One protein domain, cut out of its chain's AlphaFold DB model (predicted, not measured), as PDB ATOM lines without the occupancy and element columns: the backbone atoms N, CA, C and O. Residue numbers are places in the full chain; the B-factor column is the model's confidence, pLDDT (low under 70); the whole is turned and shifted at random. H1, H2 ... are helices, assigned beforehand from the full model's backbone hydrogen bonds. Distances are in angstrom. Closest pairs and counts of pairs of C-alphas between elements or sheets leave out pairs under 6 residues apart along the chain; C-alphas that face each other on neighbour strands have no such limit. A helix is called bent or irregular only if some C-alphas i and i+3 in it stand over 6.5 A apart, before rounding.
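AT A GLANCE: This is residues 221 to 272 of the 475 residues of an uncharacterized protein of Chara braunii (UniProt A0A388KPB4). Three short helices are joined at corners: H1 stands roughly at right angles to both H2 and H3, its second half meets the beginning of H2, and its last turn only just meets the beginning of H3. A long loop, residues 248 to 261, leads from the end of H2 round past the end of H1 to H3, while the first residues of H1 reach away from the other two helices. The printed part has 52 residues, with three named helices in the order H1, H2, H3, no named strand, and the class all helix. It is compact, with a radius of gyration of the C-alphas of 10.0 A, and its C-alphas span 28 by 22 by 17 A.

HOW THE PARTS SIT: Begin with H1, residues 222 to 235, and go on to H2, residues 239 to 247. These two touch, with 9 pairs of C-alphas within 8 A, and their closest C-alphas, those of Ala 232 and Pro 239, are 5.1 A apart. Their lines are about perpendicular, at 80 degrees, though the line of H2 is a rough one. Next look at H3, residues 262 to 271, which only just touches H1, with 3 pairs of C-alphas within 8 A. H1 touches H3 with residues 231 to 235 alone; the closest C-alphas are those of Ala 234 and Thr 262, 5.9 A apart, and the lines are about perpendicular, at 79 degrees. H2 and H3 are near each other, with 5 pairs of C-alphas within 10 A; their closest C-alphas are 8.2 A apart. Along the backbone of H1 and H3, every O i to N i+4 pair is within hydrogen-bond range; in H2, 3 of 5 are.

IN THESE COORDINATES: Find C-alpha 222 at (-41.992, 3.906, -4.225); from there H1 runs 19.9 A to C-alpha 235 at (-53.415, 19.035, -10.180). H2 follows from Pro 239 to Leu 247, 13.9 A from first to last C-alpha, and is only just irregular: C-alphas 240 and 243 are 6.9 A apart. H3 runs 14.3 A from Thr 262 to Leu 271, and you find its last C-alpha at (-48.101, 30.185, 1.567).

THE WHOLE: Look to Pro 222 and Lys 270 for the two C-alphas farthest apart, at 28.1 A. The printed part has no cut. The link from H1 to H2 is tight, with 3 residues; that from H2 to H3 is long, with 14. In the B-factor column you find a mean pLDDT of the printed part of 84.7, and no printed residue is under 70; this is a predicted model.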
ATOM      1  N   ALA A 221     -37.785   6.216  -4.342       82.94
ATOM      2  CA  ALA A 221     -38.550   5.455  -3.367       82.94
ATOM      3  C   ALA A 221     -40.012   5.327  -3.838       82.94
ATOM      4  O   ALA A 221     -40.602   6.313  -4.293       82.94
ATOM      5  N   PRO A 222     -40.641   4.140  -3.711       85.31
ATOM      6  CA  PRO A 222     -41.992   3.906  -4.225       85.31
ATOM      7  C   PRO A 222     -43.030   4.930  -3.755       85.31
ATOM      8  O   PRO A 222     -43.904   5.330  -4.523       85.31
ATOM      9  N   TRP A 223     -42.907   5.408  -2.513       86.00
ATOM     10  CA  TRP A 223     -43.818   6.405  -1.959       86.00
ATOM     11  C   TRP A 223     -43.741   7.749  -2.699       86.00
ATOM     12  O   TRP A 223     -44.784   8.374  -2.892       86.00
ATOM     13  N   LYS A 224     -42.555   8.187  -3.157       86.38
ATOM     14  CA  LYS A 224     -42.400   9.445  -3.910       86.38
ATOM     15  C   LYS A 224     -43.080   9.348  -5.256       86.38
ATOM     16  O   LYS A 224     -43.832  10.237  -5.636       86.38
ATOM     17  N   VAL A 225     -42.867   8.229  -5.938       86.19
ATOM     18  CA  VAL A 225     -43.454   7.961  -7.249       86.19
ATOM     19  C   VAL A 225     -44.983   7.968  -7.174       86.19
ATOM     20  O   VAL A 225     -45.627   8.700  -7.924       86.19
ATOM     21  N   LEU A 226     -45.561   7.244  -6.210       88.25
ATOM     22  CA  LEU A 226     -47.011   7.229  -5.981       88.25
ATOM     23  C   LEU A 226     -47.551   8.598  -5.565       88.25
ATOM     24  O   LEU A 226     -48.619   9.021  -6.013       88.25
ATOM     25  N   THR A 227     -46.809   9.319  -4.728       90.31
ATOM     26  CA  THR A 227     -47.186  10.670  -4.306       90.31
ATOM     27  C   THR A 227     -47.224  11.624  -5.493       90.31
ATOM     28  O   THR A 227     -48.211  12.331  -5.668       90.31
ATOM     29  N   LEU A 228     -46.207  11.613  -6.357       88.94
ATOM     30  CA  LEU A 228     -46.169  12.459  -7.551       88.94
ATOM     31  C   LEU A 228     -47.296  12.111  -8.530       88.94
ATOM     32  O   LEU A 228     -47.936  13.020  -9.049       88.94
ATOM     33  N   GLN A 229     -47.601  10.826  -8.736       88.06
ATOM     34  CA  GLN A 229     -48.729  10.398  -9.574       88.06
ATOM     35  C   GLN A 229     -50.076  10.883  -9.020       88.06
ATOM     36  O   GLN A 229     -50.861  11.506  -9.733       88.06
ATOM     37  N   THR A 230     -50.327  10.677  -7.727       90.25
ATOM     38  CA  THR A 230     -51.579  11.109  -7.084       90.25
ATOM     39  C   THR A 230     -51.685  12.635  -6.965       90.25
ATOM     40  O   THR A 230     -52.782  13.196  -7.028       90.25
ATOM     41  N   MET A 231     -50.560  13.348  -6.851       92.06
ATOM     42  CA  MET A 231     -50.512  14.807  -6.982       92.06
ATOM     43  C   MET A 231     -50.803  15.260  -8.415       92.06
ATOM     44  O   MET A 231     -51.528  16.239  -8.585       92.06
ATOM     45  N   ALA A 232     -50.313  14.551  -9.435       89.31
ATOM     46  CA  ALA A 232     -50.618  14.832 -10.839       89.31
ATOM     47  C   ALA A 232     -52.130  14.789 -11.092       89.31
ATOM     48  O   ALA A 232     -52.697  15.722 -11.666       89.31
ATOM     49  N   GLU A 233     -52.808  13.767 -10.565       89.44
ATOM     50  CA  GLU A 233     -54.269  13.658 -10.609       89.44
ATOM     51  C   GLU A 233     -54.966  14.810  -9.872       89.44
ATOM     52  O   GLU A 233     -55.945  15.375 -10.374       89.44
ATOM     53  N   ALA A 234     -54.461  15.185  -8.692       91.75
ATOM     54  CA  ALA A 234     -54.990  16.308  -7.926       91.75
ATOM     55  C   ALA A 234     -54.818  17.643  -8.674       91.75
ATOM     56  O   ALA A 234     -55.713  18.483  -8.630       91.75
ATOM     57  N   MET A 235     -53.710  17.832  -9.394       88.62
ATOM     58  CA  MET A 235     -53.415  19.035 -10.180       88.62
ATOM     59  C   MET A 235     -54.030  19.018 -11.588       88.62
ATOM     60  O   MET A 235     -54.099  20.067 -12.229       88.62
ATOM     61  N   ARG A 236     -54.490  17.852 -12.065       86.19
ATOM     62  CA  ARG A 236     -54.880  17.604 -13.466       86.19
ATOM     63  C   ARG A 236     -53.743  17.945 -14.437       86.19
ATOM     64  O   ARG A 236     -53.954  18.671 -15.412       86.19
ATOM     65  N   LEU A 237     -52.547  17.463 -14.113       82.25
ATOM     66  CA  LEU A 237     -51.320  17.627 -14.891       82.25
ATOM     67  C   LEU A 237     -50.733  16.259 -15.241       82.25
ATOM     68  O   LEU A 237     -51.085  15.248 -14.634       82.25
ATOM     69  N   HIS A 238     -49.819  16.233 -16.206       81.12
ATOM     70  CA  HIS A 238     -49.008  15.048 -16.450       81.12
ATOM     71  C   HIS A 238     -47.997  14.874 -15.295       81.12
ATOM     72  O   HIS A 238     -47.483  15.879 -14.795       81.12
ATOM     73  N   PRO A 239     -47.653  13.641 -14.860       80.12
ATOM     74  CA  PRO A 239     -46.723  13.420 -13.744       80.12
ATOM     75  C   PRO A 239     -45.365  14.125 -13.885       80.12
ATOM     76  O   PRO A 239     -44.789  14.552 -12.890       80.12
ATOM     77  N   ALA A 240     -44.882  14.296 -15.120       73.50
ATOM     78  CA  ALA A 240     -43.638  15.017 -15.409       73.50
ATOM     79  C   ALA A 240     -43.688  16.517 -15.043       73.50
ATOM     80  O   ALA A 240     -42.653  17.100 -14.735       73.50
ATOM     81  N   ASP A 241     -44.875  17.127 -15.030       76.19
ATOM     82  CA  ASP A 241     -45.044  18.571 -14.813       76.19
ATOM     83  C   ASP A 241     -45.299  18.918 -13.338       76.19
ATOM     84  O   ASP A 241     -45.271  20.087 -12.949       76.19
ATOM     85  N   VAL A 242     -45.537  17.905 -12.495       83.06
ATOM     86  CA  VAL A 242     -45.849  18.081 -11.067       83.06
ATOM     87  C   VAL A 242     -44.731  18.823 -10.351       83.06
ATOM     88  O   VAL A 242     -45.001  19.742  -9.585       83.06
ATOM     89  N   MET A 243     -43.473  18.476 -10.628       79.06
ATOM     90  CA  MET A 243     -42.322  19.121  -9.994       79.06
ATOM     91  C   MET A 243     -42.247  20.610 -10.333       79.06
ATOM     92  O   MET A 243     -42.075  21.437  -9.438       79.06
ATOM     93  N   THR A 244     -42.462  20.967 -11.599       75.75
ATOM     94  CA  THR A 244     -42.539  22.366 -12.041       75.75
ATOM     95  C   THR A 244     -43.670  23.103 -11.323       75.75
ATOM     96  O   THR A 244     -43.459  24.191 -10.791       75.75
ATOM     97  N   ALA A 245     -44.846  22.478 -11.214       81.25
ATOM     98  CA  ALA A 245     -45.994  23.038 -10.501       81.25
ATOM     99  C   ALA A 245     -45.764  23.199  -8.987       81.25
ATOM    100  O   ALA A 245     -46.283  24.133  -8.378       81.25
ATOM    101  N   LEU A 246     -44.973  22.324  -8.363       85.50
ATOM    102  CA  LEU A 246     -44.582  22.463  -6.959       85.50
ATOM    103  C   LEU A 246     -43.572  23.600  -6.754       85.50
ATOM    104  O   LEU A 246     -43.680  24.332  -5.767       85.50
ATOM    105  N   LEU A 247     -42.629  23.775  -7.684       80.06
ATOM    106  CA  LEU A 247     -41.641  24.860  -7.664       80.06
ATOM    107  C   LEU A 247     -42.260  26.236  -7.933       80.06
ATOM    108  O   LEU A 247     -41.715  27.253  -7.501       80.06
ATOM    109  N   GLN A 248     -43.407  26.269  -8.608       78.00
ATOM    110  CA  GLN A 248     -44.162  27.480  -8.919       78.00
ATOM    111  C   GLN A 248     -45.582  27.352  -8.365       78.00
ATOM    112  O   GLN A 248     -46.513  26.995  -9.085       78.00
ATOM    113  N   PRO A 249     -45.795  27.656  -7.072       76.12
ATOM    114  CA  PRO A 249     -47.084  27.427  -6.427       76.12
ATOM    115  C   PRO A 249     -48.254  28.189  -7.074       76.12
ATOM    116  O   PRO A 249     -49.405  27.778  -6.908       76.12
ATOM    117  N   SER A 250     -47.988  29.260  -7.840       72.00
ATOM    118  CA  SER A 250     -48.998  29.966  -8.643       72.00
ATOM    119  C   SER A 250     -49.682  29.055  -9.670       72.00
ATOM    120  O   SER A 250     -50.870  29.234  -9.956       72.00
ATOM    121  N   LEU A 251     -48.993  28.002 -10.129       73.12
ATOM    122  CA  LEU A 251     -49.522  27.052 -11.104       73.12
ATOM    123  C   LEU A 251     -50.649  26.169 -10.540       73.12
ATOM    124  O   LEU A 251     -51.450  25.612 -11.298       73.12
ATOM    125  N   LEU A 252     -50.791  26.092  -9.210       79.62
ATOM    126  CA  LEU A 252     -51.746  25.235  -8.492       79.62
ATOM    127  C   LEU A 252     -53.177  25.808  -8.466       79.62
ATOM    128  O   LEU A 252     -53.849  25.826  -7.435       79.62
ATOM    129  N   GLY A 253     -53.664  26.325  -9.594       72.19
ATOM    130  CA  GLY A 253     -54.940  27.040  -9.712       72.19
ATOM    131  C   GLY A 253     -56.197  26.160  -9.662       72.19
ATOM    132  O   GLY A 253     -57.187  26.556  -9.044       72.19
ATOM    133  N   ASN A 254     -56.155  24.976 -10.281       79.12
ATOM    134  CA  ASN A 254     -57.333  24.165 -10.629       79.12
ATOM    135  C   ASN A 254     -57.274  22.744 -10.040       79.12
ATOM    136  O   ASN A 254     -57.252  21.747 -10.765       79.12
ATOM    137  N   LEU A 255     -57.208  22.664  -8.712       89.38
ATOM    138  CA  LEU A 255     -57.096  21.390  -8.008       89.38
ATOM    139  C   LEU A 255     -58.421  20.606  -8.040       89.38
ATOM    140  O   LEU A 255     -59.501  21.164  -7.827       89.38
ATOM    141  N   LYS A 256     -58.349  19.291  -8.268       90.31
ATOM    142  CA  LYS A 256     -59.491  18.367  -8.230       90.31
ATOM    143  C   LYS A 256     -60.077  18.331  -6.816       90.31
ATOM    144  O   LYS A 256     -59.413  17.931  -5.858       90.31
ATOM    145  N   ARG A 257     -61.342  18.728  -6.670       87.75
ATOM    146  CA  ARG A 257     -62.061  18.646  -5.389       87.75
ATOM    147  C   ARG A 257     -62.098  17.190  -4.905       87.75
ATOM    148  O   ARG A 257     -62.353  16.293  -5.701       87.75
ATOM    149  N   GLY A 258     -61.832  16.978  -3.617       83.38
ATOM    150  CA  GLY A 258     -61.865  15.654  -2.986       83.38
ATOM    151  C   GLY A 258     -60.654  14.754  -3.266       83.38
ATOM    152  O   GLY A 258     -60.607  13.654  -2.735       83.38
ATOM    153  N   ALA A 259     -59.669  15.188  -4.062       88.00
ATOM    154  CA  ALA A 259     -58.427  14.430  -4.214       88.00
ATOM    155  C   ALA A 259     -57.552  14.535  -2.953       88.00
ATOM    156  O   ALA A 259     -57.490  15.601  -2.333       88.00
ATOM    157  N   LEU A 260     -56.835  13.451  -2.628       84.44
ATOM    158  CA  LEU A 260     -56.028  13.292  -1.410       84.44
ATOM    159  C   LEU A 260     -55.113  14.496  -1.123       84.44
ATOM    160  O   LEU A 260     -55.094  15.021  -0.014       84.44
ATOM    161  N   TRP A 261     -54.389  14.974  -2.138       88.94
ATOM    162  CA  TRP A 261     -53.394  16.042  -1.977       88.94
ATOM    163  C   TRP A 261     -53.951  17.459  -2.117       88.94
ATOM    164  O   TRP A 261     -53.236  18.426  -1.854       88.94
ATOM    165  N   THR A 262     -55.219  17.624  -2.499       89.75
ATOM    166  CA  THR A 262     -55.813  18.950  -2.727       89.75
ATOM    167  C   THR A 262     -55.714  19.882  -1.512       89.75
ATOM    168  O   THR A 262     -55.341  21.046  -1.707       89.75
ATOM    169  N   PRO A 263     -55.968  19.439  -0.261       87.31
ATOM    170  CA  PRO A 263     -55.791  20.290   0.917       87.31
ATOM    171  C   PRO A 263     -54.343  20.773   1.095       87.31
ATOM    172  O   PRO A 263     -54.104  21.970   1.271       87.31
ATOM    173  N   THR A 264     -53.368  19.866   0.981       89.50
ATOM    174  CA  THR A 264     -51.938  20.179   1.132       89.50
ATOM    175  C   THR A 264     -51.439  21.112   0.028       89.50
ATOM    176  O   THR A 264     -50.767  22.100   0.317       89.50
ATOM    177  N   LEU A 265     -51.827  20.873  -1.226       92.00
ATOM    178  CA  LEU A 265     -51.461  21.722  -2.364       92.00
ATOM    179  C   LEU A 265     -52.104  23.114  -2.287       92.00
ATOM    180  O   LEU A 265     -51.474  24.115  -2.626       92.00
ATOM    181  N   THR A 266     -53.337  23.205  -1.781       90.69
ATOM    182  CA  THR A 266     -54.002  24.495  -1.537       90.69
ATOM    183  C   THR A 266     -53.239  25.315  -0.500       90.69
ATOM    184  O   THR A 266     -53.041  26.520  -0.683       90.69
ATOM    185  N   LEU A 267     -52.796  24.665   0.579       89.25
ATOM    186  CA  LEU A 267     -51.982  25.288   1.616       89.25
ATOM    187  C   LEU A 267     -50.622  25.743   1.071       89.25
ATOM    188  O   LEU A 267     -50.229  26.884   1.317       89.25
ATOM    189  N   TRP A 268     -49.942  24.891   0.299       90.81
ATOM    190  CA  TRP A 268     -48.664  25.207  -0.348       90.81
ATOM    191  C   TRP A 268     -48.764  26.437  -1.249       90.81
ATOM    192  O   TRP A 268     -47.988  27.381  -1.099       90.81
ATOM    193  N   ARG A 269     -49.795  26.487  -2.104       89.12
ATOM    194  CA  ARG A 269     -50.110  27.665  -2.920       89.12
ATOM    195  C   ARG A 269     -50.312  28.912  -2.073       89.12
ATOM    196  O   ARG A 269     -49.714  29.944  -2.351       89.12
ATOM    197  N   LYS A 270     -51.164  28.838  -1.045       88.88
ATOM    198  CA  LYS A 270     -51.491  30.003  -0.207       88.88
ATOM    199  C   LYS A 270     -50.258  30.587   0.484       88.88
ATOM    200  O   LYS A 270     -50.182  31.800   0.638       88.88
ATOM    201  N   LEU A 271     -49.329  29.737   0.916       86.06
ATOM    202  CA  LEU A 271     -48.101  30.185   1.567       86.06
ATOM    203  C   LEU A 271     -47.078  30.728   0.573       86.06
ATOM    204  O   LEU A 271     -46.306  31.599   0.958       86.06
ATOM    205  N   SER A 272     -47.076  30.221  -0.669       82.12
ATOM    206  CA  SER A 272     -46.117  30.585  -1.723       82.12
ATOM    207  C   SER A 272     -44.688  30.750  -1.172       82.12
ATOM    208  O   SER A 272     -44.101  31.828  -1.262       82.12
TER     209      SER A 272